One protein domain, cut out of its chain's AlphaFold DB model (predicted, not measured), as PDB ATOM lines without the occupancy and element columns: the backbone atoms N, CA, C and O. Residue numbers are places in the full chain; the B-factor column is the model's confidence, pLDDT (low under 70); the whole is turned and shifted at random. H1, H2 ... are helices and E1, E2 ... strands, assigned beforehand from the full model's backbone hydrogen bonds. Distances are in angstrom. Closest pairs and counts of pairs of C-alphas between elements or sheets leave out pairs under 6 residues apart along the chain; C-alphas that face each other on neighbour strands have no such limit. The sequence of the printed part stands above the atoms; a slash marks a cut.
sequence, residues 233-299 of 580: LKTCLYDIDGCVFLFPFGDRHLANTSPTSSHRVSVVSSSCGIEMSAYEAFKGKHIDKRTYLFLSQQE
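Overview. This is residues 233 to 299 of the 580 residues of an uncharacterized protein of Seriola dumerili (UniProt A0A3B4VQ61). A small twisted sheet is made of two strand hairpins joined side by side, E1 with E2 and E3 with E4, and a helical hairpin of H1 and H2 packs on it through H1. A long loop, residues 250 to 266, links the two strand hairpins. The printed part has 67 residues, under half of them in named elements, in the order E1 E2 E3 E4 H1 H2; the sheet, E2 E1 E3 E4, is mixed, and so is the class, helices and strands. It is compact, with a radius of gyration of the C-alphas of 11.0 A and spans of 28 by 23 by 20 A.

Arrangement. E1, residues 237 to 239, forms an antiparallel hairpin with E2, residues 244 to 249; N 237 and O 246 are 2.8 A apart, within hydrogen-bond range. E3, residues 267 to 269, is parallel to E1, with N 268 and O 238 at 2.8 A. E4, residues 274 to 276, forms an antiparallel hairpin with E3, with N 269 and O 274 at 2.9 A. Edge strands E2 and E4 are apart. H1, residues 278 to 283, stands up from the sheet at 50 degrees, over E4, at a height of 8.4 A. H2, residues 289 to 299, touches H1 in a helical hairpin, closest at the C-alphas of Ala 278 and Tyr 292, 5.5 A, with a shallow tilt of 27 degrees, opposite ways. H2 only grazes the sheet, with residues 291 to 295. In H1 and H2 every O i to N i+4 pair is within hydrogen-bond range.

Along the chain. E1 begins at C-alpha 237, (199.550, 216.502, 237.365). E2 is 15.5 A long, H1 8.7 A and H2 15.3 A; E1, E3 and E4 have 3 residues each. H2 ends at C-alpha 299, (189.864, 217.454, 242.299).

Size, cuts and confidence. The C-alphas farthest apart, of Asp 251 and Lys 289, are 31.0 A apart. The printed part has no cut; the link E2 to E3 is long, the others tight. No printed residue is under 70 in pLDDT.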
ATOM      1  N   LEU A 233     192.218 213.855 232.157       89.81
ATOM      2  CA  LEU A 233     192.646 215.158 232.668       89.81
ATOM      3  C   LEU A 233     192.509 215.240 234.196       89.81
ATOM      4  O   LEU A 233     193.417 215.711 234.876       89.81
ATOM      5  N   LYS A 234     191.433 214.673 234.758       86.69
ATOM      6  CA  LYS A 234     191.232 214.537 236.213       86.69
ATOM      7  C   LYS A 234     192.254 213.637 236.902       86.69
ATOM      8  O   LYS A 234     192.255 213.572 238.128       86.69
ATOM      9  N   THR A 235     193.108 212.924 236.178       88.38
ATOM     10  CA  THR A 235     194.218 212.132 236.738       88.38
ATOM     11  C   THR A 235     195.585 212.773 236.514       88.38
ATOM     12  O   THR A 235     196.560 212.299 237.079       88.38
ATOM     13  N   CYS A 236     195.665 213.855 235.739       91.94
ATOM     14  CA  CYS A 236     196.924 214.516 235.426       91.94
ATOM     15  C   CYS A 236     197.475 215.342 236.597       91.94
ATOM     16  O   CYS A 236     196.755 215.720 237.527       91.94
ATOM     17  N   LEU A 237     198.775 215.617 236.503       93.19
ATOM     18  CA  LEU A 237     199.550 216.502 237.365       93.19
ATOM     19  C   LEU A 237     199.905 217.767 236.586       93.19
ATOM     20  O   LEU A 237     200.177 217.690 235.390       93.19
ATOM     21  N   TYR A 238     199.930 218.916 237.244       93.12
ATOM     22  CA  TYR A 238     200.389 220.171 236.667       93.12
ATOM     23  C   TYR A 238     201.877 220.372 236.968       93.12
ATOM     24  O   TYR A 238     202.264 220.486 238.128       93.12
ATOM     25  N   ASP A 239     202.716 220.391 235.937       93.38
ATOM     26  CA  ASP A 239     204.148 220.667 236.048       93.38
ATOM     27  C   ASP A 239     204.394 222.174 236.019       93.38
ATOM     28  O   ASP A 239     204.141 222.819 235.000       93.38
ATOM     29  N   ILE A 240     204.906 222.735 237.115       91.62
ATOM     30  CA  ILE A 240     205.172 224.180 237.210       91.62
ATOM     31  C   ILE A 240     206.356 224.615 236.343       91.62
ATOM     32  O   ILE A 240     206.370 225.746 235.868       91.62
ATOM     33  N   ASP A 241     207.313 223.719 236.079       89.19
ATOM     34  CA  ASP A 241     208.500 224.041 235.278       89.19
ATOM     35  C   ASP A 241     208.145 224.260 233.801       89.19
ATOM     36  O   ASP A 241     208.645 225.178 233.160       89.19
ATOM     37  N   GLY A 242     207.282 223.403 233.246       85.06
ATOM     38  CA  GLY A 242     206.781 223.523 231.876       85.06
ATOM     39  C   GLY A 242     205.438 224.239 231.755       85.06
ATOM     40  O   GLY A 242     204.995 224.466 230.636       85.06
ATOM     41  N   CYS A 243     204.781 224.563 232.874       87.75
ATOM     42  CA  CYS A 243     203.411 225.084 232.938       87.75
ATOM     43  C   CYS A 243     202.358 224.193 232.242       87.75
ATOM     44  O   CYS A 243     201.389 224.706 231.682       87.75
ATOM     45  N   VAL A 244     202.519 222.865 232.279       89.88
ATOM     46  CA  VAL A 244     201.755 221.899 231.461       89.88
ATOM     47  C   VAL A 244     201.146 220.763 232.275       89.88
ATOM     48  O   VAL A 244     201.645 220.413 233.340       89.88
ATOM     49  N   PHE A 245     200.102 220.119 231.745       92.50
ATOM     50  CA  PHE A 245     199.570 218.891 232.336       92.50
ATOM     51  C   PHE A 245     200.349 217.660 231.882       92.50
ATOM     52  O   PHE A 245     200.581 217.462 230.692       92.50
ATOM     53  N   LEU A 246     200.684 216.786 232.821       94.31
ATOM     54  CA  LEU A 246     201.352 215.514 232.580       94.31
ATOM     55  C   LEU A 246     200.502 214.370 233.109       94.31
ATOM     56  O   LEU A 246     199.953 214.436 234.209       94.31
ATOM     57  N   PHE A 247     200.403 213.298 232.337       94.06
ATOM     58  CA  PHE A 247     199.792 212.068 232.812       94.06
ATOM     59  C   PHE A 247     200.774 211.319 233.730       94.06
ATOM     60  O   PHE A 247     201.881 211.019 233.280       94.06
ATOM     61  N   PRO A 248     200.431 211.018 234.995       92.69
ATOM     62  CA  PRO A 248     201.313 210.259 235.873       92.69
ATOM     63  C   PRO A 248     201.358 208.787 235.459       92.69
ATOM     64  O   PRO A 248     200.319 208.149 235.317       92.69
ATOM     65  N   PHE A 249     202.561 208.241 235.316       90.31
ATOM     66  CA  PHE A 249     202.800 206.828 235.037       90.31
ATOM     67  C   PHE A 249     203.710 206.231 236.114       90.31
ATOM     68  O   PHE A 249     204.819 206.727 236.336       90.31
ATOM     69  N   GLY A 250     203.257 205.164 236.771       84.38
ATOM     70  CA  GLY A 250     203.997 204.492 237.838       84.38
ATOM     71  C   GLY A 250     203.098 203.691 238.777       84.38
ATOM     72  O   GLY A 250     201.873 203.777 238.709       84.38
ATOM     73  N   ASP A 251     203.730 202.927 239.670       76.62
ATOM     74  CA  ASP A 251     203.036 202.033 240.601       76.62
ATOM     75  C   ASP A 251     202.214 202.792 241.653       76.62
ATOM     76  O   ASP A 251     201.162 202.311 242.087       76.62
ATOM     77  N   ARG A 252     202.657 203.985 242.082       75.94
ATOM     78  CA  ARG A 252     201.859 204.821 242.982       75.94
ATOM     79  C   ARG A 252     200.996 205.744 242.141       75.94
ATOM     80  O   ARG A 252     201.443 206.647 241.440       75.94
ATOM     81  N   HIS A 253     199.693 205.569 242.297       75.75
ATOM     82  CA  HIS A 253     198.709 206.442 241.684       75.75
ATOM     83  C   HIS A 253     198.656 207.808 242.397       75.75
ATOM     84  O   HIS A 253     197.769 208.055 243.209       75.75
ATOM     85  N   LEU A 254     199.607 208.695 242.090       73.25
ATOM     86  CA  LEU A 254     199.819 210.026 242.699       73.25
ATOM     87  C   LEU A 254     198.549 210.872 242.819       73.25
ATOM     88  O   LEU A 254     198.280 211.513 243.833       73.25
ATOM     89  N   ALA A 255     197.756 210.829 241.759       76.75
ATOM     90  CA  ALA A 255     196.507 211.548 241.615       76.75
ATOM     91  C   ALA A 255     195.343 210.913 242.406       76.75
ATOM     92  O   ALA A 255     194.232 211.442 242.432       76.75
ATOM     93  N   ASN A 256     195.520 209.754 243.034       80.00
ATOM     94  CA  ASN A 256     194.428 209.113 243.747       80.00
ATOM     95  C   ASN A 256     194.290 209.690 245.150       80.00
ATOM     96  O   ASN A 256     195.219 209.658 245.948       80.00
ATOM     97  N   THR A 257     193.079 210.132 245.480       79.31
ATOM     98  CA  THR A 257     192.697 210.374 246.868       79.31
ATOM     99  C   THR A 257     192.773 209.057 247.633       79.31
ATOM    100  O   THR A 257     192.235 208.042 247.179       79.31
ATOM    101  N   SER A 258     193.420 209.078 248.792       83.62
ATOM    102  CA  SER A 258     193.434 207.970 249.742       83.62
ATOM    103  C   SER A 258     192.796 208.423 251.061       83.62
ATOM    104  O   SER A 258     192.688 209.625 251.320       83.62
ATOM    105  N   PRO A 259     192.355 207.487 251.913       86.06
ATOM    106  CA  PRO A 259     191.921 207.837 253.258       86.06
ATOM    107  C   PRO A 259     193.114 208.249 254.129       86.06
ATOM    108  O   PRO A 259     192.930 209.021 255.051       86.06
ATOM    109  N   THR A 260     194.335 207.811 253.815       85.06
ATOM    110  CA  THR A 260     195.545 208.088 254.606       85.06
ATOM    111  C   THR A 260     196.244 209.402 254.254       85.06
ATOM    112  O   THR A 260     197.095 209.850 255.012       85.06
ATOM    113  N   SER A 261     195.909 210.024 253.120       82.31
ATOM    114  CA  SER A 261     196.529 211.266 252.654       82.31
ATOM    115  C   SER A 261     195.539 212.421 252.706       82.31
ATOM    116  O   SER A 261     194.478 212.378 252.073       82.31
ATOM    117  N   SER A 262     195.897 213.484 253.428       73.06
ATOM    118  CA  SER A 262     195.096 214.712 253.503       73.06
ATOM    119  C   SER A 262     194.970 215.375 252.133       73.06
ATOM    120  O   SER A 262     193.891 215.874 251.789       73.06
ATOM    121  N   HIS A 263     196.021 215.274 251.320       71.50
ATOM    122  CA  HIS A 263     196.118 215.924 250.023       71.50
ATOM    123  C   HIS A 263     196.307 214.929 248.882       71.50
ATOM    124  O   HIS A 263     196.937 213.876 249.018       71.50
ATOM    125  N   ARG A 264     195.752 215.286 247.728       82.81
ATOM    126  CA  ARG A 264     196.057 214.653 246.452       82.81
ATOM    127  C   ARG A 264     197.254 215.383 245.843       82.81
ATOM    128  O   ARG A 264     197.265 216.611 245.825       82.81
ATOM    129  N   VAL A 265     198.214 214.643 245.288       81.94
ATOM    130  CA  VAL A 265     199.247 215.263 244.453       81.94
ATOM    131  C   VAL A 265     198.597 215.681 243.142       81.94
ATOM    132  O   VAL A 265     198.050 214.855 242.405       81.94
ATOM    133  N   SER A 266     198.632 216.977 242.869       88.81
ATOM    134  CA  SER A 266     198.110 217.554 241.631       88.81
ATOM    135  C   SER A 266     199.070 218.525 240.977       88.81
ATOM    136  O   SER A 266     198.884 218.846 239.807       88.81
ATOM    137  N   VAL A 267     200.124 218.932 241.682       92.50
ATOM    138  CA  VAL A 267     201.172 219.802 241.168       92.50
ATOM    139  C   VAL A 267     202.527 219.147 241.403       92.50
ATOM    140  O   VAL A 267     202.776 218.545 242.448       92.50
ATOM    141  N   VAL A 268     203.409 219.256 240.416       93.38
ATOM    142  CA  VAL A 268     204.783 218.767 240.492       93.38
ATOM    143  C   VAL A 268     205.761 219.799 239.963       93.38
ATOM    144  O   VAL A 268     205.410 220.652 239.150       93.38
ATOM    145  N   SER A 269     207.010 219.677 240.397       92.25
ATOM    146  CA  SER A 269     208.157 220.239 239.695       92.25
ATOM    147  C   SER A 269     209.000 219.095 239.150       92.25
ATOM    148  O   SER A 269     209.606 218.337 239.908       92.25
ATOM    149  N   SER A 270     209.017 218.945 237.830       86.31
ATOM    150  CA  SER A 270     209.856 217.973 237.127       86.31
ATOM    151  C   SER A 270     211.358 218.265 237.216       86.31
ATOM    152  O   SER A 270     212.155 217.347 237.019       86.31
ATOM    153  N   SER A 271     211.766 219.499 237.530       85.69
ATOM    154  CA  SER A 271     213.179 219.874 237.679       85.69
ATOM    155  C   SER A 271     213.779 219.411 239.013       85.69
ATOM    156  O   SER A 271     214.905 218.912 239.031       85.69
ATOM    157  N   CYS A 272     213.029 219.509 240.117       86.00
ATOM    158  CA  CYS A 272     213.489 219.102 241.452       86.00
ATOM    159  C   CYS A 272     212.738 217.905 242.060       86.00
ATOM    160  O   CYS A 272     213.035 217.502 243.182       86.00
ATOM    161  N   GLY A 273     211.779 217.323 241.339       85.12
ATOM    162  CA  GLY A 273     211.021 216.145 241.769       85.12
ATOM    163  C   GLY A 273     210.066 216.399 242.939       85.12
ATOM    164  O   GLY A 273     209.686 215.449 243.620       85.12
ATOM    165  N   ILE A 274     209.699 217.660 243.193       90.00
ATOM    166  CA  ILE A 274     208.771 218.015 244.274       90.00
ATOM    167  C   ILE A 274     207.346 217.666 243.845       90.00
ATOM    168  O   ILE A 274     206.942 217.951 242.719       90.00
ATOM    169  N   GLU A 275     206.586 217.082 244.765       92.25
ATOM    170  CA  GLU A 275     205.165 216.769 244.634       92.25
ATOM    171  C   GLU A 275     204.393 217.579 245.672       92.25
ATOM    172  O   GLU A 275     204.782 217.610 246.838       92.25
ATOM    173  N   MET A 276     203.314 218.237 245.256       91.88
ATOM    174  CA  MET A 276     202.505 219.069 246.139       91.88
ATOM    175  C   MET A 276     201.034 219.076 245.710       91.88
ATOM    176  O   MET A 276     200.661 218.680 244.598       91.88
ATOM    177  N   SER A 277     200.179 219.523 246.617       92.50
ATOM    178  CA  SER A 277     198.789 219.856 246.322       92.50
ATOM    179  C   SER A 277     198.671 221.185 245.577       92.50
ATOM    180  O   SER A 277     199.567 222.034 245.627       92.50
ATOM    181  N   ALA A 278     197.525 221.411 244.932       93.12
ATOM    182  CA  ALA A 278     197.206 222.700 244.322       93.12
ATOM    183  C   ALA A 278     197.281 223.853 245.340       93.12
ATOM    184  O   ALA A 278     197.781 224.932 245.020       93.12
ATOM    185  N   TYR A 279     196.830 223.625 246.576       93.88
ATOM    186  CA  TYR A 279     196.848 224.648 247.618       93.88
ATOM    187  C   TYR A 279     198.263 224.984 248.102       93.88
ATOM    188  O   TYR A 279     198.601 226.159 248.243       93.88
ATOM    189  N   GLU A 280     199.119 223.982 248.313       93.69
ATOM    190  CA  GLU A 280     200.524 224.209 248.677       93.69
ATOM    191  C   GLU A 280     201.264 224.973 247.578       93.69
ATOM    192  O   GLU A 280     201.981 225.930 247.873       93.69
ATOM    193  N   ALA A 281     201.025 224.622 246.311       94.38
ATOM    194  CA  ALA A 281     201.578 225.340 245.169       94.38
ATOM    195  C   ALA A 281     201.131 226.808 245.137       94.38
ATOM    196  O   ALA A 281     201.940 227.707 244.902       94.38
ATOM    197  N   PHE A 282     199.846 227.061 245.395       94.19
ATOM    198  CA  PHE A 282     199.281 228.407 245.439       94.19
ATOM    199  C   PHE A 282     199.861 229.232 246.588       94.19
ATOM    200  O   PHE A 282     200.341 230.349 246.386       94.19
ATOM    201  N   LYS A 283     199.892 228.660 247.795       93.62
ATOM    202  CA  LYS A 283     200.454 229.296 248.990       93.62
ATOM    203  C   LYS A 283     201.950 229.580 248.829       93.62
ATOM    204  O   LYS A 283     202.423 230.633 249.256       93.62
ATOM    205  N   GLY A 284     202.673 228.677 248.166       93.56
ATOM    206  CA  GLY A 284     204.077 228.833 247.780       93.56
ATOM    207  C   GLY A 284     204.319 229.806 246.621       93.56
ATOM    208  O   GLY A 284     205.471 230.047 246.273       93.56
ATOM    209  N   LYS A 285     203.262 230.392 246.035       92.25
ATOM    210  CA  LYS A 285     203.311 231.275 244.853       92.25
ATOM    211  C   LYS A 285     203.929 230.615 243.612       92.25
ATOM    212  O   LYS A 285     204.415 231.310 242.723       92.25
ATOM    213  N   HIS A 286     203.897 229.286 243.538       90.94
ATOM    214  CA  HIS A 286     204.324 228.526 242.361       90.94
ATOM    215  C   HIS A 286     203.277 228.560 241.247       90.94
ATOM    216  O   HIS A 286     203.615 228.446 240.074       90.94
ATOM    217  N   ILE A 287     202.006 228.727 241.616       90.56
ATOM    218  CA  ILE A 287     200.894 228.907 240.685       90.56
ATOM    219  C   ILE A 287     200.042 230.100 241.112       90.56
ATOM    220  O   ILE A 287     199.949 230.426 242.296       90.56
ATOM    221  N   ASP A 288     199.395 230.748 240.147       87.25
ATOM    222  CA  ASP A 288     198.434 231.809 240.441       87.25
ATOM    223  C   ASP A 288     197.071 231.266 240.903       87.25
ATOM    224  O   ASP A 288     196.744 230.083 240.749       87.25
ATOM    225  N   LYS A 289     196.244 232.175 241.442       86.44
ATOM    226  CA  LYS A 289     194.905 231.866 241.962       86.44
ATOM    227  C   LYS A 289     194.023 231.175 240.920       86.44
ATOM    228  O   LYS A 289     193.236 230.302 241.266       86.44
ATOM    229  N   ARG A 290     194.148 231.528 239.640       83.12
ATOM    230  CA  ARG A 290     193.314 230.943 238.586       83.12
ATOM    231  C   ARG A 290     193.690 229.490 238.311       83.12
ATOM    232  O   ARG A 290     192.791 228.664 238.176       83.12
ATOM    233  N   THR A 291     194.984 229.179 238.218       86.19
ATOM    234  CA  THR A 291     195.446 227.791 238.066       86.19
ATOM    235  C   THR A 291     195.034 226.965 239.282       86.19
ATOM    236  O   THR A 291     194.493 225.878 239.113       86.19
ATOM    237  N   TYR A 292     195.198 227.510 240.490       91.25
ATOM    238  CA  TYR A 292     194.748 226.867 241.724       91.25
ATOM    239  C   TYR A 292     193.257 226.504 241.690       91.25
ATOM    240  O   TYR A 292     192.917 225.332 241.807       91.25
ATOM    241  N   LEU A 293     192.373 227.475 241.434       88.31
ATOM    242  CA  LEU A 293     190.926 227.230 241.395       88.31
ATOM    243  C   LEU A 293     190.532 226.213 240.316       88.31
ATOM    244  O   LEU A 293     189.647 225.387 240.541       88.31
ATOM    245  N   PHE A 294     191.197 226.251 239.157       85.06
ATOM    246  CA  PHE A 294     190.974 225.275 238.095       85.06
ATOM    247  C   PHE A 294     191.314 223.852 238.555       85.06
ATOM    248  O   PHE A 294     190.506 222.943 238.359       85.06
ATOM    249  N   LEU A 295     192.478 223.658 239.185       89.06
ATOM    250  CA  LEU A 295     192.895 222.358 239.714       89.06
ATOM    251  C   LEU A 295     191.931 221.875 240.807       89.06
ATOM    252  O   LEU A 295     191.393 220.770 240.698       89.06
ATOM    253  N   SER A 296     191.602 222.728 241.780       90.44
ATOM    254  CA  SER A 296     190.696 222.384 242.884       90.44
ATOM    255  C   SER A 296     189.303 221.950 242.408       90.44
ATOM    256  O   SER A 296     188.725 221.013 242.967       90.44
ATOM    257  N   GLN A 297     188.786 222.558 241.331       85.81
ATOM    258  CA  GLN A 297     187.514 222.172 240.706       85.81
ATOM    259  C   GLN A 297     187.572 220.792 240.022       85.81
ATOM    260  O   GLN A 297     186.575 220.063 239.984       85.81
ATOM    261  N   GLN A 298     188.725 220.395 239.475       82.50
ATOM    262  CA  GLN A 298     188.885 219.041 238.935       82.50
ATOM    263  C   GLN A 298     188.938 218.000 240.061       82.50
ATOM    264  O   GLN A 298     188.350 216.917 239.941       82.50
ATOM    265  N   GLU A 299     189.587 218.346 241.171       85.94
ATOM    266  CA  GLU A 299     189.864 217.454 242.299       85.94
ATOM    267  C   GLU A 299     188.642 217.186 243.183       85.94
ATOM    268  O   GLU A 299     188.374 216.037 243.532       85.94
TER     269      GLU A 299